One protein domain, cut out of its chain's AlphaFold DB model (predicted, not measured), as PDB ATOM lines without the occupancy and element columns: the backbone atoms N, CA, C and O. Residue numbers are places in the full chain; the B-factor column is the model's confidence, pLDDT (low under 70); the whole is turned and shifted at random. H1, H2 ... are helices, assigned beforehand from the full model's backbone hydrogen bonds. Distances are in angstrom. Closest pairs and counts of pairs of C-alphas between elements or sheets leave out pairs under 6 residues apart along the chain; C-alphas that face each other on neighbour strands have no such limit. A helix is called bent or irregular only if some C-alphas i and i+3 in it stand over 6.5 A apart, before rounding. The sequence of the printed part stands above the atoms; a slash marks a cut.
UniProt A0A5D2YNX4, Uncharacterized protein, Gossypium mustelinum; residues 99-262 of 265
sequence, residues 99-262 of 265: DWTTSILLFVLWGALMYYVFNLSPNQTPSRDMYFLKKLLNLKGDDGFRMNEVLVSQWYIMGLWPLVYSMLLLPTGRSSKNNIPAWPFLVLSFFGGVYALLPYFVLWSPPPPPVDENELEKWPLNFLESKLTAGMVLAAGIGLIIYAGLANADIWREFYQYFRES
ATOM      1  N   ASP A  99     -35.066   4.570  33.972       66.06
ATOM      2  CA  ASP A  99     -36.014   3.453  34.046       66.06
ATOM      3  C   ASP A  99     -36.197   2.770  32.682       66.06
ATOM      4  O   ASP A  99     -36.063   1.552  32.563       66.06
ATOM      5  N   TRP A 100     -36.381   3.553  31.614       72.31
ATOM      6  CA  TRP A 100     -36.616   3.017  30.267       72.31
ATOM      7  C   TRP A 100     -35.405   2.271  29.681       72.31
ATOM      8  O   TRP A 100     -35.576   1.233  29.044       72.31
ATOM      9  N   THR A 101     -34.173   2.730  29.936       82.44
ATOM     10  CA  THR A 101     -32.952   2.036  29.486       82.44
ATOM     11  C   THR A 101     -32.758   0.704  30.198       82.44
ATOM     12  O   THR A 101     -32.304  -0.262  29.586       82.44
ATOM     13  N   THR A 102     -33.126   0.632  31.480       83.31
ATOM     14  CA  THR A 102     -32.991  -0.584  32.292       83.31
ATOM     15  C   THR A 102     -33.970  -1.657  31.822       83.31
ATOM     16  O   THR A 102     -33.563  -2.800  31.618       83.31
ATOM     17  N   SER A 103     -35.227  -1.288  31.545       82.88
ATOM     18  CA  SER A 103     -36.212  -2.206  30.958       82.88
ATOM     19  C   SER A 103     -35.773  -2.724  29.585       82.88
ATOM     20  O   SER A 103     -35.884  -3.921  29.321       82.88
ATOM     21  N   ILE A 104     -35.218  -1.863  28.720       87.25
ATOM     22  CA  ILE A 104     -34.709  -2.276  27.400       87.25
ATOM     23  C   ILE A 104     -33.536  -3.255  27.540       87.25
ATOM     24  O   ILE A 104     -33.536  -4.301  26.891       87.25
ATOM     25  N   LEU A 105     -32.558  -2.959  28.404       89.12
ATOM     26  CA  LEU A 105     -31.421  -3.850  28.657       89.12
ATOM     27  C   LEU A 105     -31.875  -5.216  29.185       89.12
ATOM     28  O   LEU A 105     -31.379  -6.244  28.725       89.12
ATOM     29  N   LEU A 106     -32.844  -5.237  30.104       87.56
ATOM     30  CA  LEU A 106     -33.380  -6.472  30.676       87.56
ATOM     31  C   LEU A 106     -34.156  -7.288  29.632       87.56
ATOM     32  O   LEU A 106     -34.037  -8.512  29.601       87.56
ATOM     33  N   PHE A 107     -34.878  -6.627  28.721       89.69
ATOM     34  CA  PHE A 107     -35.558  -7.293  27.610       89.69
ATOM     35  C   PHE A 107     -34.580  -7.891  26.592       89.69
ATOM     36  O   PHE A 107     -34.760  -9.031  26.170       89.69
ATOM     37  N   VAL A 108     -33.523  -7.159  26.225       92.38
ATOM     38  CA  VAL A 108     -32.467  -7.668  25.331       92.38
ATOM     39  C   VAL A 108     -31.740  -8.846  25.975       92.38
ATOM     40  O   VAL A 108     -31.542  -9.868  25.319       92.38
ATOM     41  N   LEU A 109     -31.398  -8.740  27.262       92.06
ATOM     42  CA  LEU A 109     -30.795  -9.828  28.029       92.06
ATOM     43  C   LEU A 109     -31.698 -11.065  28.033       92.06
ATOM     44  O   LEU A 109     -31.234 -12.166  27.746       92.06
ATOM     45  N   TRP A 110     -32.989 -10.886  28.312       92.94
ATOM     46  CA  TRP A 110     -33.965 -11.971  28.284       92.94
ATOM     47  C   TRP A 110     -34.098 -12.593  26.888       92.94
ATOM     48  O   TRP A 110     -34.089 -13.813  26.755       92.94
ATOM     49  N   GLY A 111     -34.160 -11.776  25.835       93.25
ATOM     50  CA  GLY A 111     -34.216 -12.250  24.452       93.25
ATOM     51  C   GLY A 111     -32.974 -13.053  24.057       93.25
ATOM     52  O   GLY A 111     -33.101 -14.122  23.462       93.25
ATOM     53  N   ALA A 112     -31.781 -12.595  24.446       93.38
ATOM     54  CA  ALA A 112     -30.526 -13.312  24.225       93.38
ATOM     55  C   ALA A 112     -30.483 -14.652  24.980       93.38
ATOM     56  O   ALA A 112     -30.038 -15.664  24.442       93.38
ATOM     57  N   LEU A 113     -31.002 -14.675  26.206       91.56
ATOM     58  CA  LEU A 113     -31.112 -15.867  27.042       91.56
ATOM     59  C   LEU A 113     -32.075 -16.895  26.431       91.56
ATOM     60  O   LEU A 113     -31.731 -18.069  26.305       91.56
ATOM     61  N   MET A 114     -33.241 -16.451  25.958       91.50
ATOM     62  CA  MET A 114     -34.183 -17.304  25.228       91.50
ATOM     63  C   MET A 114     -33.577 -17.807  23.915       91.50
ATOM     64  O   MET A 114     -33.697 -18.988  23.592       91.50
ATOM     65  N   TYR A 115     -32.862 -16.950  23.181       93.56
ATOM     66  CA  TYR A 115     -32.149 -17.349  21.970       93.56
ATOM     67  C   TYR A 115     -31.124 -18.454  22.253       93.56
ATOM     68  O   TYR A 115     -31.088 -19.445  21.520       93.56
ATOM     69  N   TYR A 116     -30.356 -18.330  23.339       91.31
ATOM     70  CA  TYR A 116     -29.425 -19.361  23.791       91.31
ATOM     71  C   TYR A 116     -30.146 -20.680  24.105       91.31
ATOM     72  O   TYR A 116     -29.791 -21.721  23.550       91.31
ATOM     73  N   VAL A 117     -31.205 -20.633  24.920       89.31
ATOM     74  CA  VAL A 117     -31.978 -21.821  25.317       89.31
ATOM     75  C   VAL A 117     -32.589 -22.531  24.109       89.31
ATOM     76  O   VAL A 117     -32.587 -23.760  24.060       89.31
ATOM     77  N   PHE A 118     -33.089 -21.810  23.103       87.88
ATOM     78  CA  PHE A 118     -33.716 -22.449  21.944       87.88
ATOM     79  C   PHE A 118     -32.736 -22.885  20.854       87.88
ATOM     80  O   PHE A 118     -32.975 -23.942  20.268       87.88
ATOM     81  N   ASN A 119     -31.659 -22.140  20.598       88.50
ATOM     82  CA  ASN A 119     -30.792 -22.373  19.435       88.50
ATOM     83  C   ASN A 119     -29.408 -22.936  19.782       88.50
ATOM     84  O   ASN A 119     -28.884 -23.728  19.005       88.50
ATOM     85  N   LEU A 120     -28.808 -22.534  20.907       87.19
ATOM     86  CA  LEU A 120     -27.420 -22.885  21.245       87.19
ATOM     87  C   LEU A 120     -27.308 -24.023  22.262       87.19
ATOM     88  O   LEU A 120     -26.238 -24.616  22.384       87.19
ATOM     89  N   SER A 121     -28.381 -24.321  22.996       86.38
ATOM     90  CA  SER A 121     -28.376 -25.402  23.981       86.38
ATOM     91  C   SER A 121     -28.061 -26.758  23.328       86.38
ATOM     92  O   SER A 121     -28.599 -27.075  22.258       86.38
ATOM     93  N   PRO A 122     -27.187 -27.569  23.953       84.00
ATOM     94  CA  PRO A 122     -26.852 -28.890  23.442       84.00
ATOM     95  C   PRO A 122     -28.118 -29.750  23.392       84.00
ATOM     96  O   PRO A 122     -28.860 -29.833  24.358       84.00
ATOM     97  N   ASN A 123     -28.386 -30.379  22.250       85.75
ATOM     98  CA  ASN A 123     -29.567 -31.222  22.046       85.75
ATOM     99  C   ASN A 123     -29.151 -32.587  21.494       85.75
ATOM    100  O   ASN A 123     -29.553 -32.987  20.400       85.75
ATOM    101  N   GLN A 124     -28.263 -33.272  22.212       83.94
ATOM    102  CA  GLN A 124     -27.707 -34.548  21.764       83.94
ATOM    103  C   GLN A 124     -28.645 -35.720  22.094       83.94
ATOM    104  O   GLN A 124     -28.578 -36.755  21.434       83.94
ATOM    105  N   THR A 125     -29.554 -35.565  23.069       86.69
ATOM    106  CA  THR A 125     -30.422 -36.657  23.556       86.69
ATOM    107  C   THR A 125     -31.912 -36.299  23.713       86.69
ATOM    108  O   THR A 125     -32.481 -36.512  24.787       86.69
ATOM    109  N   PRO A 126     -32.617 -35.848  22.657       86.62
ATOM    110  CA  PRO A 126     -34.011 -35.390  22.766       86.62
ATOM    111  C   PRO A 126     -35.004 -36.468  23.246       86.62
ATOM    112  O   PRO A 126     -36.002 -36.162  23.901       86.62
ATOM    113  N   SER A 127     -34.752 -37.746  22.945       88.06
ATOM    114  CA  SER A 127     -35.603 -38.866  23.383       88.06
ATOM    115  C   SER A 127     -35.499 -39.131  24.889       88.06
ATOM    116  O   SER A 127     -36.513 -39.399  25.539       88.06
ATOM    117  N   ARG A 128     -34.286 -39.020  25.447       88.56
ATOM    118  CA  ARG A 128     -34.012 -39.149  26.884       88.56
ATOM    119  C   ARG A 128     -34.620 -37.982  27.657       88.56
ATOM    120  O   ARG A 128     -35.267 -38.209  28.672       88.56
ATOM    121  N   ASP A 129     -34.501 -36.769  27.127       89.88
ATOM    122  CA  ASP A 129     -35.048 -35.551  27.734       89.88
ATOM    123  C   ASP A 129     -36.575 -35.642  27.884       89.88
ATOM    124  O   ASP A 129     -37.128 -35.416  28.961       89.88
ATOM    125  N   MET A 130     -37.268 -36.083  26.829       89.94
ATOM    126  CA  MET A 130     -38.714 -36.318  26.871       89.94
ATOM    127  C   MET A 130     -39.095 -37.440  27.850       89.94
ATOM    128  O   MET A 130     -40.144 -37.378  28.496       89.94
ATOM    129  N   TYR A 131     -38.265 -38.481  27.960       91.50
ATOM    130  CA  TYR A 131     -38.464 -39.548  28.939       91.50
ATOM    131  C   TYR A 131     -38.328 -39.025  30.377       91.50
ATOM    132  O   TYR A 131     -39.204 -39.303  31.200       91.50
ATOM    133  N   PHE A 132     -37.304 -38.217  30.663       91.25
ATOM    134  CA  PHE A 132     -37.123 -37.587  31.969       91.25
ATOM    135  C   PHE A 132     -38.284 -36.664  32.317       91.25
ATOM    136  O   PHE A 132     -38.868 -36.810  33.387       91.25
ATOM    137  N   LEU A 133     -38.707 -35.797  31.397       90.56
ATOM    138  CA  LEU A 133     -39.834 -34.898  31.633       90.56
ATOM    139  C   LEU A 133     -41.127 -35.664  31.951       90.56
ATOM    140  O   LEU A 133     -41.816 -35.349  32.918       90.56
ATOM    141  N   LYS A 134     -41.443 -36.717  31.183       91.44
ATOM    142  CA  LYS A 134     -42.626 -37.558  31.441       91.44
ATOM    143  C   LYS A 134     -42.581 -38.202  32.818       91.44
ATOM    144  O   LYS A 134     -43.612 -38.317  33.474       91.44
ATOM    145  N   LYS A 135     -41.406 -38.638  33.252       90.19
ATOM    146  CA  LYS A 135     -41.253 -39.311  34.534       90.19
ATOM    147  C   LYS A 135     -41.245 -38.331  35.714       90.19
ATOM    148  O   LYS A 135     -41.890 -38.614  36.715       90.19
ATOM    149  N   LEU A 136     -40.657 -37.143  35.566       90.00
ATOM    150  CA  LEU A 136     -40.740 -36.059  36.559       90.00
ATOM    151  C   LEU A 136     -42.162 -35.502  36.717       90.00
ATOM    152  O   LEU A 136     -42.572 -35.147  37.819       90.00
ATOM    153  N   LEU A 137     -42.937 -35.473  35.632       89.06
ATOM    154  CA  LEU A 137     -44.364 -35.136  35.653       89.06
ATOM    155  C   LEU A 137     -45.253 -36.295  36.130       89.06
ATOM    156  O   LEU A 137     -46.475 -36.169  36.104       89.06
ATOM    157  N   ASN A 138     -44.666 -37.429  36.525       87.38
ATOM    158  CA  ASN A 138     -45.380 -38.644  36.918       87.38
ATOM    159  C   ASN A 138     -46.381 -39.152  35.849       87.38
ATOM    160  O   ASN A 138     -47.339 -39.856  36.155       87.38
ATOM    161  N   LEU A 139     -46.165 -38.791  34.575       88.19
ATOM    162  CA  LEU A 139     -46.943 -39.258  33.417       88.19
ATOM    163  C   LEU A 139     -46.543 -40.679  33.008       88.19
ATOM    164  O   LEU A 139     -47.293 -41.369  32.318       88.19
ATOM    165  N   LYS A 140     -45.337 -41.103  33.396       83.19
ATOM    166  CA  LYS A 140     -44.842 -42.463  33.221       83.19
ATOM    167  C   LYS A 140     -44.786 -43.142  34.589       83.19
ATOM    168  O   LYS A 140     -44.179 -42.595  35.502       83.19
ATOM    169  N   GLY A 141     -45.451 -44.293  34.707       79.88
ATOM    170  CA  GLY A 141     -45.483 -45.089  35.937       79.88
ATOM    171  C   GLY A 141     -44.125 -45.696  36.293       79.88
ATOM    172  O   GLY A 141     -43.138 -45.488  35.586       79.88
ATOM    173  N   ASP A 142     -44.092 -46.457  37.386       81.56
ATOM    174  CA  ASP A 142     -42.868 -47.084  37.882       81.56
ATOM    175  C   ASP A 142     -42.368 -48.160  36.903       81.56
ATOM    176  O   ASP A 142     -42.928 -49.249  36.789       81.56
ATOM    177  N   ASP A 143     -41.338 -47.812  36.138       84.38
ATOM    178  CA  ASP A 143     -40.634 -48.688  35.204       84.38
ATOM    179  C   ASP A 143     -39.348 -49.271  35.816       84.38
ATOM    180  O   ASP A 143     -38.512 -49.816  35.097       84.38
ATOM    181  N   GLY A 144     -39.168 -49.147  37.140       83.50
ATOM    182  CA  GLY A 144     -38.017 -49.669  37.879       83.50
ATOM    183  C   GLY A 144     -36.719 -48.878  37.682       83.50
ATOM    184  O   GLY A 144     -35.722 -49.150  38.352       83.50
ATOM    185  N   PHE A 145     -36.704 -47.878  36.797       86.62
ATOM    186  CA  PHE A 145     -35.551 -46.995  36.624       86.62
ATOM    187  C   PHE A 145     -35.477 -45.999  37.788       86.62
ATOM    188  O   PHE A 145     -36.444 -45.298  38.085       86.62
ATOM    189  N   ARG A 146     -34.327 -45.875  38.447       85.69
ATOM    190  CA  ARG A 146     -34.123 -44.829  39.454       85.69
ATOM    191  C   ARG A 146     -33.551 -43.593  38.778       85.69
ATOM    192  O   ARG A 146     -32.515 -43.673  38.132       85.69
ATOM    193  N   MET A 147     -34.250 -42.468  38.900       87.44
ATOM    194  CA  MET A 147     -33.734 -41.193  38.410       87.44
ATOM    195  C   MET A 147     -32.606 -40.687  39.295       87.44
ATOM    196  O   MET A 147     -32.608 -40.925  40.500       87.44
ATOM    197  N   ASN A 148     -31.700 -39.937  38.676       92.06
ATOM    198  CA  ASN A 148     -30.632 -39.242  39.367       92.06
ATOM    199  C   ASN A 148     -31.203 -38.292  40.436       92.06
ATOM    200  O   ASN A 148     -32.050 -37.440  40.147       92.06
ATOM    201  N   GLU A 149     -30.734 -38.445  41.671       92.06
ATOM    202  CA  GLU A 149     -31.246 -37.740  42.845       92.06
ATOM    203  C   GLU A 149     -31.059 -36.217  42.753       92.06
ATOM    204  O   GLU A 149     -31.932 -35.449  43.173       92.06
ATOM    205  N   VAL A 150     -29.956 -35.761  42.151       93.94
ATOM    206  CA  VAL A 150     -29.668 -34.331  41.947       93.94
ATOM    207  C   VAL A 150     -30.671 -33.726  40.967       93.94
ATOM    208  O   VAL A 150     -31.233 -32.664  41.232       93.94
ATOM    209  N   LEU A 151     -30.968 -34.435  39.876       91.75
ATOM    210  CA  LEU A 151     -31.915 -33.984  38.854       91.75
ATOM    211  C   LEU A 151     -33.343 -33.883  39.408       91.75
ATOM    212  O   LEU A 151     -34.041 -32.900  39.159       91.75
ATOM    213  N   VAL A 152     -33.762 -34.866  40.207       92.19
ATOM    214  CA  VAL A 152     -35.053 -34.840  40.913       92.19
ATOM    215  C   VAL A 152     -35.120 -33.653  41.879       92.19
ATOM    216  O   VAL A 152     -36.115 -32.928  41.906       92.19
ATOM    217  N   SER A 153     -34.045 -33.412  42.634       92.94
ATOM    218  CA  SER A 153     -33.967 -32.271  43.554       92.94
ATOM    219  C   SER A 153     -34.078 -30.938  42.821       92.94
ATOM    220  O   SER A 153     -34.856 -30.075  43.226       92.94
ATOM    221  N   GLN A 154     -33.344 -30.782  41.717       91.12
ATOM    222  CA  GLN A 154     -33.377 -29.584  40.881       91.12
ATOM    223  C   GLN A 154     -34.774 -29.332  40.317       91.12
ATOM    224  O   GLN A 154     -35.247 -28.197  40.356       91.12
ATOM    225  N   TRP A 155     -35.455 -30.377  39.843       90.94
ATOM    226  CA  TRP A 155     -36.826 -30.268  39.350       90.94
ATOM    227  C   TRP A 155     -37.787 -29.747  40.425       90.94
ATOM    228  O   TRP A 155     -38.536 -28.798  40.190       90.94
ATOM    229  N   TYR A 156     -37.737 -30.310  41.634       90.62
ATOM    230  CA  TYR A 156     -38.594 -29.845  42.724       90.62
ATOM    231  C   TYR A 156     -38.243 -28.431  43.191       90.62
ATOM    232  O   TYR A 156     -39.149 -27.651  43.481       90.62
ATOM    233  N   ILE A 157     -36.958 -28.065  43.210       91.00
ATOM    234  CA  ILE A 157     -36.526 -26.695  43.508       91.00
ATOM    235  C   ILE A 157     -37.064 -25.725  42.446       91.00
ATOM    236  O   ILE A 157     -37.605 -24.682  42.809       91.00
ATOM    237  N   MET A 158     -36.994 -26.073  41.156       87.88
ATOM    238  CA  MET A 158     -37.554 -25.264  40.062       87.88
ATOM    239  C   MET A 158     -39.058 -25.017  40.226       87.88
ATOM    240  O   MET A 158     -39.509 -23.913  39.946       87.88
ATOM    241  N   GLY A 159     -39.824 -25.990  40.731       86.25
ATOM    242  CA  GLY A 159     -41.246 -25.807  41.059       86.25
ATOM    243  C   GLY A 159     -41.505 -25.039  42.363       86.25
ATOM    244  O   GLY A 159     -42.551 -24.408  42.517       86.25
ATOM    245  N   LEU A 160     -40.556 -25.051  43.301       89.25
ATOM    246  CA  LEU A 160     -40.661 -24.365  44.592       89.25
ATOM    247  C   LEU A 160     -40.367 -22.858  44.480       89.25
ATOM    248  O   LEU A 160     -41.008 -22.053  45.153       89.25
ATOM    249  N   TRP A 161     -39.453 -22.451  43.596       87.62
ATOM    250  CA  TRP A 161     -39.118 -21.040  43.355       87.62
ATOM    251  C   TRP A 161     -40.314 -20.155  42.954       87.62
ATOM    252  O   TRP A 161     -40.494 -19.100  43.565       87.62
ATOM    253  N   PRO A 162     -41.165 -20.541  41.983       86.69
ATOM    254  CA  PRO A 162     -42.406 -19.845  41.645       86.69
ATOM    255  C   PRO A 162     -43.305 -19.575  42.844       86.69
ATOM    256  O   PRO A 162     -43.937 -18.524  42.911       86.69
ATOM    257  N   LEU A 163     -43.333 -20.495  43.809       87.06
ATOM    258  CA  LEU A 163     -44.106 -20.349  45.034       87.06
ATOM    259  C   LEU A 163     -43.522 -19.222  45.898       87.06
ATOM    260  O   LEU A 163     -44.260 -18.325  46.301       87.06
ATOM    261  N   VAL A 164     -42.200 -19.182  46.079       87.88
ATOM    262  CA  VAL A 164     -41.518 -18.068  46.765       87.88
ATOM    263  C   VAL A 164     -41.783 -16.738  46.053       87.88
ATOM    264  O   VAL A 164     -42.164 -15.756  46.686       87.88
ATOM    265  N   TYR A 165     -41.663 -16.703  44.723       84.38
ATOM    266  CA  TYR A 165     -41.975 -15.499  43.953       84.38
ATOM    267  C   TYR A 165     -43.451 -15.115  44.030       84.38
ATOM    268  O   TYR A 165     -43.756 -13.932  44.026       84.38
ATOM    269  N   SER A 166     -44.374 -16.068  44.149       83.88
ATOM    270  CA  SER A 166     -45.794 -15.766  44.335       83.88
ATOM    271  C   SER A 166     -46.060 -15.079  45.678       83.88
ATOM    272  O   SER A 166     -46.826 -14.121  45.714       83.88
ATOM    273  N   MET A 167     -45.363 -15.485  46.747       81.12
ATOM    274  CA  MET A 167     -45.430 -14.832  48.061       81.12
ATOM    275  C   MET A 167     -44.876 -13.408  48.028       81.12
ATOM    276  O   MET A 167     -45.348 -12.557  48.767       81.12
ATOM    277  N   LEU A 168     -43.892 -13.135  47.168       81.19
ATOM    278  CA  LEU A 168     -43.300 -11.802  47.031       81.19
ATOM    279  C   LEU A 168     -44.100 -10.904  46.075       81.19
ATOM    280  O   LEU A 168     -44.322  -9.731  46.353       81.19
ATOM    281  N   LEU A 169     -44.543 -11.440  44.936       77.94
ATOM    282  CA  LEU A 169     -45.130 -10.654  43.851       77.94
ATOM    283  C   LEU A 169     -46.641 -10.504  43.947       77.94
ATOM    284  O   LEU A 169     -47.159  -9.521  43.436       77.94
ATOM    285  N   LEU A 170     -47.377 -11.436  44.553       75.69
ATOM    286  CA  LEU A 170     -48.830 -11.280  44.659       75.69
ATOM    287  C   LEU A 170     -49.237 -10.193  45.670       75.69
ATOM    288  O   LEU A 170     -50.147  -9.431  45.336       75.69
ATOM    289  N   PRO A 171     -48.559 -10.039  46.825       68.56
ATOM    290  CA  PRO A 171     -48.774  -8.900  47.718       68.56
ATOM    291  C   PRO A 171     -48.319  -7.566  47.112       68.56
ATOM    292  O   PRO A 171     -49.030  -6.573  47.198       68.56
ATOM    293  N   THR A 172     -47.148  -7.532  46.464       63.06
ATOM    294  CA  THR A 172     -46.481  -6.283  46.036       63.06
ATOM    295  C   THR A 172     -46.756  -5.890  44.574       63.06
ATOM    296  O   THR A 172     -46.480  -4.769  44.154       63.06
ATOM    297  N   GLY A 173     -47.287  -6.803  43.758       57.81
ATOM    298  CA  GLY A 173     -47.341  -6.670  42.299       57.81
ATOM    299  C   GLY A 173     -48.522  -5.883  41.739       57.81
ATOM    300  O   GLY A 173     -48.520  -5.579  40.548       57.81
ATOM    301  N   ARG A 174     -49.519  -5.510  42.551       58.84
ATOM    302  CA  ARG A 174     -50.607  -4.634  42.090       58.84
ATOM    303  C   ARG A 174     -50.090  -3.206  41.958       58.84
ATOM    304  O   ARG A 174     -50.264  -2.423  42.867       58.84
ATOM    305  N   SER A 175     -49.437  -2.852  40.854       53.72
ATOM    306  CA  SER A 175     -49.037  -1.461  40.600       53.72
ATOM    307  C   SER A 175     -50.246  -0.615  40.188       53.72
ATOM    308  O   SER A 175     -50.995  -0.987  39.286       53.72
ATOM    309  N   SER A 176     -50.405   0.557  40.809       51.47
ATOM    310  CA  SER A 176     -51.509   1.502  40.556       51.47
ATOM    311  C   SER A 176     -51.547   2.019  39.105       51.47
ATOM    312  O   SER A 176     -52.601   2.391  38.592       51.47
ATOM    313  N   LYS A 177     -50.402   2.012  38.405       54.12
ATOM    314  CA  LYS A 177     -50.253   2.638  37.081       54.12
ATOM    315  C   LYS A 177     -50.399   1.674  35.898       54.12
ATOM    316  O   LYS A 177     -50.706   2.125  34.799       54.12
ATOM    317  N   ASN A 178     -50.200   0.370  36.102       55.16
ATOM    318  CA  ASN A 178     -50.325  -0.639  35.049       55.16
ATOM    319  C   ASN A 178     -50.740  -1.988  35.663       55.16
ATOM    320  O   ASN A 178     -49.917  -2.699  36.239       55.16
ATOM    321  N   ASN A 179     -52.026  -2.332  35.565       63.41
ATOM    322  CA  ASN A 179     -52.597  -3.567  36.117       63.41
ATOM    323  C   ASN A 179     -52.272  -4.781  35.230       63.41
ATOM    324  O   ASN A 179     -53.168  -5.409  34.668       63.41
ATOM    325  N   ILE A 180     -50.990  -5.118  35.081       71.00
ATOM    326  CA  ILE A 180     -50.607  -6.377  34.439       71.00
ATOM    327  C   ILE A 180     -50.749  -7.490  35.480       71.00
ATOM    328  O   ILE A 180     -50.063  -7.459  36.503       71.00
ATOM    329  N   PRO A 181     -51.616  -8.491  35.258       76.19
ATOM    330  CA  PRO A 181     -51.740  -9.596  36.190       76.19
ATOM    331  C   PRO A 181     -50.442 -10.417  36.211       76.19
ATOM    332  O   PRO A 181     -50.009 -10.916  35.178       76.19
ATOM    333  N   ALA A 182     -49.849 -10.609  37.392       80.19
ATOM    334  CA  ALA A 182     -48.657 -11.447  37.567       80.19
ATOM    335  C   ALA A 182     -48.954 -12.954  37.445       80.19
ATOM    336  O   ALA A 182     -48.058 -13.754  37.175       80.19
ATOM    337  N   TRP A 183     -50.215 -13.360  37.641       81.88
ATOM    338  CA  TRP A 183     -50.608 -14.770  37.726       81.88
ATOM    339  C   TRP A 183     -50.252 -15.617  36.485       81.88
ATOM    340  O   TRP A 183     -49.810 -16.744  36.695       81.88
ATOM    341  N   PRO A 184     -50.349 -15.138  35.222       87.31
ATOM    342  CA  PRO A 184     -49.978 -15.950  34.064       87.31
ATOM    343  C   PRO A 184     -48.476 -16.250  34.047       87.31
ATOM    344  O   PRO A 184     -48.073 -17.374  33.764       87.31
ATOM    345  N   PHE A 185     -47.652 -15.265  34.414       87.88
ATOM    346  CA  PHE A 185     -46.197 -15.411  34.492       87.88
ATOM    347  C   PHE A 185     -45.777 -16.320  35.655       87.88
ATOM    348  O   PHE A 185     -44.831 -17.091  35.519       87.88
ATOM    349  N   LEU A 186     -46.518 -16.288  36.769       87.12
ATOM    350  CA  LEU A 186     -46.321 -17.190  37.908       87.12
ATOM    351  C   LEU A 186     -46.712 -18.639  37.593       87.12
ATOM    352  O   LEU A 186     -46.013 -19.562  37.992       87.12
ATOM    353  N   VAL A 187     -47.806 -18.865  36.861       86.94
ATOM    354  CA  VAL A 187     -48.175 -20.221  36.420       86.94
ATOM    355  C   VAL A 187     -47.152 -20.745  35.413       86.94
ATOM    356  O   VAL A 187     -46.731 -21.896  35.494       86.94
ATOM    357  N   LEU A 188     -46.703 -19.891  34.492       87.31
ATOM    358  CA  LEU A 188     -45.704 -20.263  33.494       87.31
ATOM    359  C   LEU A 188     -44.328 -20.553  34.121       87.31
ATOM    360  O   LEU A 188     -43.593 -21.399  33.607       87.31
ATOM    361  N   SER A 189     -43.983 -19.918  35.247       89.62
ATOM    362  CA  SER A 189     -42.702 -20.142  35.924       89.62
ATOM    363  C   SER A 189     -42.581 -21.501  36.613       89.62
ATOM    364  O   SER A 189     -41.460 -21.940  36.838       89.62
ATOM    365  N   PHE A 190     -43.673 -22.243  36.834       85.75
ATOM    366  CA  PHE A 190     -43.583 -23.657  37.240       85.75
ATOM    367  C   PHE A 190     -42.878 -24.538  36.205       85.75
ATOM    368  O   PHE A 190     -42.287 -25.549  36.570       85.75
ATOM    369  N   PHE A 191     -42.919 -24.149  34.929       82.50
ATOM    370  CA  PHE A 191     -42.252 -24.867  33.842       82.50
ATOM    371  C   PHE A 191     -40.989 -24.150  33.374       82.50
ATOM    372  O   PHE A 191     -39.962 -24.780  33.148       82.50
ATOM    373  N   GLY A 192     -41.071 -22.828  33.208       83.00
ATOM    374  CA  GLY A 192     -39.986 -22.005  32.674       83.00
ATOM    375  C   GLY A 192     -39.085 -21.368  33.733       83.00
ATOM    376  O   GLY A 192     -38.187 -20.614  33.375       83.00
ATOM    377  N   GLY A 193     -39.331 -21.596  35.023       86.44
ATOM    378  CA  GLY A 193     -38.584 -20.968  36.113       86.44
ATOM    379  C   GLY A 193     -38.562 -19.438  36.022       86.44
ATOM    380  O   GLY A 193     -39.516 -18.788  35.585       86.44
ATOM    381  N   VAL A 194     -37.424 -18.850  36.399       84.12
ATOM    382  CA  VAL A 194     -37.201 -17.393  36.365       84.12
ATOM    383  C   VAL A 194     -37.286 -16.826  34.941       84.12
ATOM    384  O   VAL A 194     -37.677 -15.671  34.769       84.12
ATOM    385  N   TYR A 195     -37.021 -17.629  33.905       87.44
ATOM    386  CA  TYR A 195     -37.121 -17.187  32.510       87.44
ATOM    387  C   TYR A 195     -38.539 -16.730  32.141       87.44
ATOM    388  O   TYR A 195     -38.692 -15.806  31.345       87.44
ATOM    389  N   ALA A 196     -39.571 -17.320  32.747       88.19
ATOM    390  CA  ALA A 196     -40.959 -16.903  32.551       88.19
ATOM    391  C   ALA A 196     -41.336 -15.641  33.353       88.19
ATOM    392  O   ALA A 196     -42.266 -14.933  32.975       88.19
ATOM    393  N   LEU A 197     -40.613 -15.347  34.438       85.25
ATOM    394  CA  LEU A 197     -40.836 -14.185  35.310       85.25
ATOM    395  C   LEU A 197     -40.116 -12.922  34.825       85.25
ATOM    396  O   LEU A 197     -40.620 -11.818  35.006       85.25
ATOM    397  N   LEU A 198     -38.962 -13.063  34.175       86.94
ATOM    398  CA  LEU A 198     -38.206 -11.939  33.611       86.94
ATOM    399  C   LEU A 198     -39.032 -10.964  32.749       86.94
ATOM    400  O   LEU A 198     -38.924  -9.763  32.998       86.94
ATOM    401  N   PRO A 199     -39.887 -11.395  31.798       85.44
ATOM    402  CA  PRO A 199     -40.687 -10.456  31.012       85.44
ATOM    403  C   PRO A 199     -41.693  -9.684  31.872       85.44
ATOM    404  O   PRO A 199     -41.955  -8.517  31.593       85.44
ATOM    405  N   TYR A 200     -42.209 -10.284  32.951       84.12
ATOM    406  CA  TYR A 200     -43.044  -9.559  33.906       84.12
ATOM    407  C   TYR A 200     -42.261  -8.417  34.558       84.12
ATOM    408  O   TYR A 200     -42.761  -7.299  34.611       84.12
ATOM    409  N   PHE A 201     -41.007  -8.649  34.958       83.31
ATOM    410  CA  PHE A 201     -40.156  -7.600  35.529       83.31
ATOM    411  C   PHE A 201     -39.771  -6.496  34.538       83.31
ATOM    412  O   PHE A 201     -39.619  -5.355  34.959       83.31
ATOM    413  N   VAL A 202     -39.657  -6.795  33.237       82.31
ATOM    414  CA  VAL A 202     -39.455  -5.762  32.197       82.31
ATOM    415  C   VAL A 202     -40.642  -4.800  32.143       82.31
ATOM    416  O   VAL A 202     -40.458  -3.590  32.010       82.31
ATOM    417  N   LEU A 203     -41.856  -5.356  32.192       76.69
ATOM    418  CA  LEU A 203     -43.110  -4.617  32.043       76.69
ATOM    419  C   LEU A 203     -43.589  -3.985  33.361       76.69
ATOM    420  O   LEU A 203     -44.462  -3.113  33.346       76.69
ATOM    421  N   TRP A 204     -43.054  -4.437  34.493       71.81
ATOM    422  CA  TRP A 204     -43.423  -3.968  35.820       71.81
ATOM    423  C   TRP A 204     -42.720  -2.648  36.152       71.81
ATOM    424  O   TRP A 204     -41.507  -2.518  36.015       71.81
ATOM    425  N   SER A 205     -43.489  -1.655  36.608       61.81
ATOM    426  CA  SER A 205     -42.970  -0.352  37.038       61.81
ATOM    427  C   SER A 205     -43.102  -0.191  38.558       61.81
ATOM    428  O   SER A 205     -44.212  -0.369  39.077       61.81
ATOM    429  N   PRO A 206     -42.031   0.195  39.279       58.22
ATOM    430  CA  PRO A 206     -42.149   0.670  40.658       58.22
ATOM    431  C   PRO A 206     -42.846   2.045  40.630       58.22
ATOM    432  O   PRO A 206     -42.558   2.831  39.728       58.22
ATOM    433  N   PRO A 207     -43.791   2.364  41.533       57.28
ATOM    434  CA  PRO A 207     -43.816   1.965  42.938       57.28
ATOM    435  C   PRO A 207     -44.983   1.028  43.313       57.28
ATOM    436  O   PRO A 207     -46.087   1.164  42.773       57.28
ATOM    437  N   PRO A 208     -44.774   0.105  44.271       58.72
ATOM    438  CA  PRO A 208     -45.866  -0.668  44.844       58.72
ATOM    439  C   PRO A 208     -46.791   0.287  45.617       58.72
ATOM    440  O   PRO A 208     -46.310   1.018  46.487       58.72
ATOM    441  N   PRO A 209     -48.095   0.351  45.305       58.97
ATOM    442  CA  PRO A 209     -49.032   1.057  46.156       58.97
ATOM    443  C   PRO A 209     -49.043   0.402  47.543       58.97
ATOM    444  O   PRO A 209     -48.764  -0.796  47.659       58.97
ATOM    445  N   PRO A 210     -49.334   1.181  48.597       58.88
ATOM    446  CA  PRO A 210     -49.501   0.638  49.936       58.88
ATOM    447  C   PRO A 210     -50.522  -0.500  49.886       58.88
ATOM    448  O   PRO A 210     -51.602  -0.357  49.314       58.88
ATOM    449  N   VAL A 211     -50.120  -1.657  50.404       61.12
ATOM    450  CA  VAL A 211     -50.942  -2.864  50.399       61.12
ATOM    451  C   VAL A 211     -51.929  -2.746  51.553       61.12
ATOM    452  O   VAL A 211     -51.509  -2.678  52.706       61.12
ATOM    453  N   ASP A 212     -53.225  -2.704  51.251       64.31
ATOM    454  CA  ASP A 212     -54.256  -2.697  52.285       64.31
ATOM    455  C   ASP A 212     -54.351  -4.092  52.932       64.31
ATOM    456  O   ASP A 212     -54.555  -5.109  52.263       64.31
ATOM    457  N   GLU A 213     -54.212  -4.148  54.257       66.19
ATOM    458  CA  GLU A 213     -54.114  -5.399  55.030       66.19
ATOM    459  C   GLU A 213     -55.393  -6.256  54.943       66.19
ATOM    460  O   GLU A 213     -55.356  -7.482  55.007       66.19
ATOM    461  N   ASN A 214     -56.535  -5.618  54.678       64.56
ATOM    462  CA  ASN A 214     -57.830  -6.271  54.468       64.56
ATOM    463  C   ASN A 214     -57.941  -7.026  53.121       64.56
ATOM    464  O   ASN A 214     -58.830  -7.864  52.950       64.56
ATOM    465  N   GLU A 215     -57.067  -6.749  52.148       65.56
ATOM    466  CA  GLU A 215     -57.039  -7.444  50.859       65.56
ATOM    467  C   GLU A 215     -56.143  -8.684  50.888       65.56
ATOM    468  O   GLU A 215     -56.422  -9.651  50.172       65.56
ATOM    469  N   LEU A 216     -55.110  -8.680  51.735       65.88
ATOM    470  CA  LEU A 216     -54.202  -9.808  51.952       65.88
ATOM    471  C   LEU A 216     -54.890 -10.991  52.648       65.88
ATOM    472  O   LEU A 216     -54.576 -12.148  52.367       65.88
ATOM    473  N   GLU A 217     -55.915 -10.725  53.460       63.12
ATOM    474  CA  GLU A 217     -56.728 -11.771  54.092       63.12
ATOM    475  C   GLU A 217     -57.572 -12.586  53.088       63.12
ATOM    476  O   GLU A 217     -58.069 -13.670  53.420       63.12
ATOM    477  N   LYS A 218     -57.725 -12.123  51.836       75.06
ATOM    478  CA  LYS A 218     -58.475 -12.851  50.801       75.06
ATOM    479  C   LYS A 218     -57.719 -14.111  50.373       75.06
ATOM    480  O   LYS A 218     -56.530 -14.091  50.070       75.06
ATOM    481  N   TRP A 219     -58.419 -15.236  50.269       65.06
ATOM    482  CA  TRP A 219     -57.841 -16.469  49.726       65.06
ATOM    483  C   TRP A 219     -57.494 -16.288  48.230       65.06
ATOM    484  O   TRP A 219     -58.342 -15.775  47.496       65.06
ATOM    485  N   PRO A 220     -56.299 -16.686  47.736       75.06
ATOM    486  CA  PRO A 220     -55.241 -17.473  48.387       75.06
ATOM    487  C   PRO A 220     -54.103 -16.659  49.045       75.06
ATOM    488  O   PRO A 220     -53.140 -17.260  49.517       75.06
ATOM    489  N   LEU A 221     -54.178 -15.325  49.090       73.25
ATOM    490  CA  LEU A 221     -53.108 -14.456  49.614       73.25
ATOM    491  C   LEU A 221     -52.807 -14.726  51.095       73.25
ATOM    492  O   LEU A 221     -51.641 -14.845  51.452       73.25
ATOM    493  N   ASN A 222     -53.830 -14.988  51.911       77.44
ATOM    494  CA  ASN A 222     -53.662 -15.361  53.321       77.44
ATOM    495  C   ASN A 222     -52.783 -16.620  53.506       77.44
ATOM    496  O   ASN A 222     -51.970 -16.718  54.424       77.44
ATOM    497  N   PHE A 223     -52.890 -17.597  52.595       79.81
ATOM    498  CA  PHE A 223     -52.031 -18.785  52.641       79.81
ATOM    499  C   PHE A 223     -50.574 -18.451  52.300       79.81
ATOM    500  O   PHE A 223     -49.662 -19.044  52.876       79.81
ATOM    501  N   LEU A 224     -50.357 -17.512  51.380       76.12
ATOM    502  CA  LEU A 224     -49.030 -17.089  50.936       76.12
ATOM    503  C   LEU A 224     -48.331 -16.180  51.956       76.12
ATOM    504  O   LEU A 224     -47.117 -16.270  52.101       76.12
ATOM    505  N   GLU A 225     -49.079 -15.357  52.689       79.88
ATOM    506  CA  GLU A 225     -48.542 -14.488  53.746       79.88
ATOM    507  C   GLU A 225     -48.277 -15.242  55.061       79.88
ATOM    508  O   GLU A 225     -47.488 -14.813  55.908       79.88
ATOM    509  N   SER A 226     -48.896 -16.410  55.248       84.31
ATOM    510  CA  SER A 226     -48.727 -17.187  56.472       84.31
ATOM    511  C   SER A 226     -47.258 -17.541  56.738       84.31
ATOM    512  O   SER A 226     -46.591 -18.220  55.951       84.31
ATOM    513  N   LYS A 227     -46.772 -17.172  57.933       85.00
ATOM    514  CA  LYS A 227     -45.430 -17.525  58.435       85.00
ATOM    515  C   LYS A 227     -45.173 -19.034  58.423       85.00
ATOM    516  O   LYS A 227     -44.027 -19.461  58.295       85.00
ATOM    517  N   LEU A 228     -46.229 -19.840  58.550       86.75
ATOM    518  CA  LEU A 228     -46.132 -21.295  58.496       86.75
ATOM    519  C   LEU A 228     -45.820 -21.777  57.079       86.75
ATOM    520  O   LEU A 228     -44.925 -22.600  56.909       86.75
ATOM    521  N   THR A 229     -46.494 -21.237  56.062       87.19
ATOM    522  CA  THR A 229     -46.221 -21.586  54.662       87.19
ATOM    523  C   THR A 229     -44.808 -21.169  54.270       87.19
ATOM    524  O   THR A 229     -44.085 -21.969  53.685       87.19
ATOM    525  N   ALA A 230     -44.372 -19.967  54.667       86.50
ATOM    526  CA  ALA A 230     -42.997 -19.518  54.448       86.50
ATOM    527  C   ALA A 230     -41.970 -20.458  55.113       86.50
ATOM    528  O   ALA A 230     -40.998 -20.866  54.475       86.50
ATOM    529  N   GLY A 231     -42.215 -20.870  56.362       90.31
ATOM    530  CA  GLY A 231     -41.371 -21.838  57.070       90.31
ATOM    531  C   GLY A 231     -41.333 -23.214  56.397       90.31
ATOM    532  O   GLY A 231     -40.259 -23.792  56.251       90.31
ATOM    533  N   MET A 232     -42.479 -23.717  55.930       91.31
ATOM    534  CA  MET A 232     -42.576 -24.998  55.219       91.31
ATOM    535  C   MET A 232     -41.845 -24.971  53.874       91.31
ATOM    536  O   MET A 232     -41.126 -25.912  53.552       91.31
ATOM    537  N   VAL A 233     -41.991 -23.892  53.104       91.62
ATOM    538  CA  VAL A 233     -41.316 -23.712  51.809       91.62
ATOM    539  C   VAL A 233     -39.803 -23.612  51.999       91.62
ATOM    540  O   VAL A 233     -39.049 -24.248  51.265       91.62
ATOM    541  N   LEU A 234     -39.352 -22.890  53.026       92.56
ATOM    542  CA  LEU A 234     -37.937 -22.798  53.377       92.56
ATOM    543  C   LEU A 234     -37.378 -24.156  53.819       92.56
ATOM    544  O   LEU A 234     -36.329 -24.574  53.332       92.56
ATOM    545  N   ALA A 235     -38.089 -24.876  54.691       94.94
ATOM    546  CA  ALA A 235     -37.686 -26.207  55.138       94.94
ATOM    547  C   ALA A 235     -37.623 -27.209  53.974       94.94
ATOM    548  O   ALA A 235     -36.667 -27.977  53.880       94.94
ATOM    549  N   ALA A 236     -38.595 -27.169  53.058       94.88
ATOM    550  CA  ALA A 236     -38.599 -27.992  51.853       94.88
ATOM    551  C   ALA A 236     -37.420 -27.651  50.926       94.88
ATOM    552  O   ALA A 236     -36.736 -28.558  50.456       94.88
ATOM    553  N   GLY A 237     -37.131 -26.363  50.719       93.88
ATOM    554  CA  GLY A 237     -35.976 -25.916  49.937       93.88
ATOM    555  C   GLY A 237     -34.649 -26.405  50.524       93.88
ATOM    556  O   GLY A 237     -33.846 -27.004  49.813       93.88
ATOM    557  N   ILE A 238     -34.443 -26.230  51.834       95.56
ATOM    558  CA  ILE A 238     -33.247 -26.730  52.529       95.56
ATOM    559  C   ILE A 238     -33.166 -28.258  52.450       95.56
ATOM    560  O   ILE A 238     -32.098 -28.798  52.172       95.56
ATOM    561  N   GLY A 239     -34.285 -28.958  52.647       95.62
ATOM    562  CA  GLY A 239     -34.352 -30.414  52.541       95.62
ATOM    563  C   GLY A 239     -33.918 -30.925  51.167       95.62
ATOM    564  O   GLY A 239     -33.122 -31.857  51.096       95.62
ATOM    565  N   LEU A 240     -34.368 -30.280  50.085       94.25
ATOM    566  CA  LEU A 240     -33.964 -30.620  48.715       94.25
ATOM    567  C   LEU A 240     -32.480 -30.330  48.457       94.25
ATOM    568  O   LEU A 240     -31.806 -31.132  47.816       94.25
ATOM    569  N   ILE A 241     -31.948 -29.223  48.987       94.00
ATOM    570  CA  ILE A 241     -30.520 -28.887  48.869       94.00
ATOM    571  C   ILE A 241     -29.657 -29.920  49.602       94.00
ATOM    572  O   ILE A 241     -28.666 -30.391  49.051       94.00
ATOM    573  N   ILE A 242     -30.039 -30.305  50.822       95.38
ATOM    574  CA  ILE A 242     -29.336 -31.339  51.594       95.38
ATOM    575  C   ILE A 242     -29.430 -32.690  50.880       95.38
ATOM    576  O   ILE A 242     -28.430 -33.394  50.776       95.38
ATOM    577  N   TYR A 243     -30.604 -33.042  50.352       93.25
ATOM    578  CA  TYR A 243     -30.814 -34.289  49.620       93.25
ATOM    579  C   TYR A 243     -29.927 -34.380  48.365       93.25
ATOM    580  O   TYR A 243     -29.272 -35.401  48.161       93.25
ATOM    581  N   ALA A 244     -29.811 -33.297  47.588       92.62
ATOM    582  CA  ALA A 244     -28.877 -33.224  46.462       92.62
ATOM    583  C   ALA A 244     -27.405 -33.244  46.912       92.62
ATOM    584  O   ALA A 244     -26.572 -33.915  46.306       92.62
ATOM    585  N   GLY A 245     -27.069 -32.521  47.985       91.25
ATOM    586  CA  GLY A 245     -25.702 -32.413  48.501       91.25
ATOM    587  C   GLY A 245     -25.157 -33.712  49.102       91.25
ATOM    588  O   GLY A 245     -23.958 -33.960  49.022       91.25
ATOM    589  N   LEU A 246     -26.025 -34.557  49.664       93.62
ATOM    590  CA  LEU A 246     -25.668 -35.879  50.192       93.62
ATOM    591  C   LEU A 246     -25.590 -36.968  49.108       93.62
ATOM    592  O   LEU A 246     -25.263 -38.113  49.424       93.62
ATOM    593  N   ALA A 247     -25.889 -36.647  47.846       91.94
ATOM    594  CA  ALA A 247     -25.763 -37.601  46.751       91.94
ATOM    595  C   ALA A 247     -24.291 -37.989  46.509       91.94
ATOM    596  O   ALA A 247     -23.377 -37.172  46.625       91.94
ATOM    597  N   ASN A 248     -24.062 -39.253  46.144       92.38
ATOM    598  CA  ASN A 248     -22.722 -39.781  45.878       92.38
ATOM    599  C   ASN A 248     -22.031 -39.052  44.711       92.38
ATOM    600  O   ASN A 248     -22.679 -38.580  43.776       92.38
ATOM    601  N   ALA A 249     -20.695 -39.051  44.709       91.25
ATOM    602  CA  ALA A 249     -19.894 -38.420  43.656       91.25
ATOM    603  C   ALA A 249     -20.182 -38.979  42.247       91.25
ATOM    604  O   ALA A 249     -20.150 -38.236  41.267       91.25
ATOM    605  N   ASP A 250     -20.513 -40.271  42.134       92.50
ATOM    606  CA  ASP A 250     -20.873 -40.886  40.852       92.50
ATOM    607  C   ASP A 250     -22.179 -40.316  40.272       92.50
ATOM    608  O   ASP A 250     -22.257 -40.081  39.066       92.50
ATOM    609  N   ILE A 251     -23.162 -40.018  41.131       93.12
ATOM    610  CA  ILE A 251     -24.452 -39.413  40.756       93.12
ATOM    611  C   ILE A 251     -24.223 -37.981  40.254       93.12
ATOM    612  O   ILE A 251     -24.794 -37.567  39.246       93.12
ATOM    613  N   TRP A 252     -23.329 -37.230  40.900       92.69
ATOM    614  CA  TRP A 252     -22.936 -35.895  40.441       92.69
ATOM    615  C   TRP A 252     -22.210 -35.919  39.092       92.69
ATOM    616  O   TRP A 252     -22.453 -35.057  38.247       92.69
ATOM    617  N   ARG A 253     -21.344 -36.912  38.854       93.19
ATOM    618  CA  ARG A 253     -20.667 -37.078  37.556       93.19
ATOM    619  C   ARG A 253     -21.662 -37.388  36.439       93.19
ATOM    620  O   ARG A 253     -21.549 -36.828  35.352       93.19
ATOM    621  N   GLU A 254     -22.633 -38.252  36.713       92.44
ATOM    622  CA  GLU A 254     -23.723 -38.565  35.786       92.44
ATOM    623  C   GLU A 254     -24.586 -37.325  35.497       92.44
ATOM    624  O   GLU A 254     -24.869 -37.019  34.341       92.44
ATOM    625  N   PHE A 255     -24.924 -36.544  36.527       92.56
ATOM    626  CA  PHE A 255     -25.644 -35.283  36.364       92.56
ATOM    627  C   PHE A 255     -24.872 -34.288  35.481       92.56
ATOM    628  O   PHE A 255     -25.440 -33.685  34.571       92.56
ATOM    629  N   TYR A 256     -23.558 -34.158  35.686       91.62
ATOM    630  CA  TYR A 256     -22.716 -33.298  34.855       91.62
ATOM    631  C   TYR A 256     -22.673 -33.754  33.390       91.62
ATOM    632  O   TYR A 256     -22.617 -32.932  32.474       91.62
ATOM    633  N   GLN A 257     -22.727 -35.065  33.151       91.88
ATOM    634  CA  GLN A 257     -22.861 -35.600  31.801       91.88
ATOM    635  C   GLN A 257     -24.211 -35.213  31.182       91.88
ATOM    636  O   GLN A 257     -24.243 -34.761  30.037       91.88
ATOM    637  N   TYR A 258     -25.307 -35.305  31.941       91.12
ATOM    638  CA  TYR A 258     -26.623 -34.862  31.479       91.12
ATOM    639  C   TYR A 258     -26.635 -33.388  31.098       91.12
ATOM    640  O   TYR A 258     -27.070 -33.074  29.998       91.12
ATOM    641  N   PHE A 259     -26.069 -32.514  31.927       88.88
ATOM    642  CA  PHE A 259     -25.983 -31.078  31.650       88.88
ATOM    643  C   PHE A 259     -25.243 -30.740  30.338       88.88
ATOM    644  O   PHE A 259     -25.498 -29.722  29.703       88.88
ATOM    645  N   ARG A 260     -24.301 -31.586  29.904       89.31
ATOM    646  CA  ARG A 260     -23.547 -31.367  28.657       89.31
ATOM    647  C   ARG A 260     -24.254 -31.886  27.407       89.31
ATOM    648  O   ARG A 260     -24.002 -31.376  26.319       89.31
ATOM    649  N   GLU A 261     -25.059 -32.932  27.550       89.00
ATOM    650  CA  GLU A 261     -25.683 -33.651  26.432       89.00
ATOM    651  C   GLU A 261     -27.151 -33.249  26.211       89.00
ATOM    652  O   GLU A 261     -27.653 -33.282  25.083       89.00
ATOM    653  N   SER A 262     -27.846 -32.930  27.303       86.12
ATOM    654  CA  SER A 262     -29.283 -32.682  27.363       86.12
ATOM    655  C   SER A 262     -29.597 -31.209  27.160       86.12
ATOM    656  O   SER A 262     -28.879 -30.335  27.635       86.12
TER     657      SER A 262
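What this domain is: This is residues 99 to 262 of the 265 residues of an uncharacterized protein of Gossypium mustelinum (UniProt A0A5D2YNX4). Five helices, H1, H5, H4, H3 and H8, are stacked one on the next in a loose slab, neighbours running opposite ways at shallow tilts. H2 and H9 stand across the end of the slab where H3 begins, while the small H6 and H7 sit near the end where H3 closes. The printed part has 164 residues, with nine named helices, H1 to H9 in chain order, and no named strand; its class is all helix. It is loose, with a radius of gyration of the C-alphas of 18.8 A, and spans 51 by 38 by 27 A.

Where its parts are: H1, residues 99 to 120, begins at C-alpha 99, (-36.014, 3.453, 34.046), and is 30.5 A long. H2 is residues 126 to 136. H3, residues 149 to 172, is the longest helix at 35.1 A, from C-alpha 149 at (-31.246, -37.740, 42.845). H4 is residues 183 to 192 and H5 residues 194 to 203; H5 is only just irregular, with C-alphas 196 and 199 6.6 A apart. H6 is residues 213 to 216 and H7 residues 221 to 225. H8, residues 227 to 245, is 26.6 A long. H9, residues 249 to 261, is 18.8 A long and ends at C-alpha 261, (-25.683, -33.651, 26.432).

How they stand to each other: H3 is the hub, touching four helices. H3 and H4 form a helical hairpin, at a shallow tilt of 14 degrees; their closest C-alphas, of Gly 159 and Phe 190, are 5.0 A apart. H4 and H5 form another, closest at the C-alphas of Ser 189 and Ala 196, 5.0 A, with a shallow tilt of 33 degrees, only just short of steep. H5 touches H1, opposite ways at 29 degrees, closest at the C-alphas of Val 202 and Ser 103, 5.0 A. H8 touches H3, opposite ways at a shallow tilt of 25 degrees, closest at the C-alphas of Ala 244 and Val 150, 4.7 A. With residues 251 to 255 alone H9 touches H3, only just about perpendicular at 70.2 degrees; the closest C-alphas, of Phe 255 and Leu 151, are 6.9 A apart. H2 is close to H3 but not clearly touching, with the C-alphas of Leu 136 and Val 152 7.3 A apart, and H2 and H9 are near each other. H7 touches residues 166 to 171 of H3, closest at the C-alphas of Leu 224 and Met 167, 5.1 A. H6 is close to H7 but not clearly touching, closest at the C-alphas of Leu 216 and Asn 222, 5.7 A. H1 and H3 are apart, as are H4 and H8. Every O i to N i+4 pair is within hydrogen-bond range in H1, H2, H7, H8 and H9; the counts are 16 of 20 in H3, 4 of 6 in H4 and 4 of 6 in H5, and H6 is too short for such a pair.

The domain as a whole: The two C-alphas farthest apart, of Gly 144 and Lys 177, are 53.7 A apart. The printed part has no cut. The link from H2 to H3, residues 137 to 148, is long. The mean pLDDT of the printed part is 83.5; it is under 70 at residue 99, residues 171 to 179, residues 205 to 217 and residue 219.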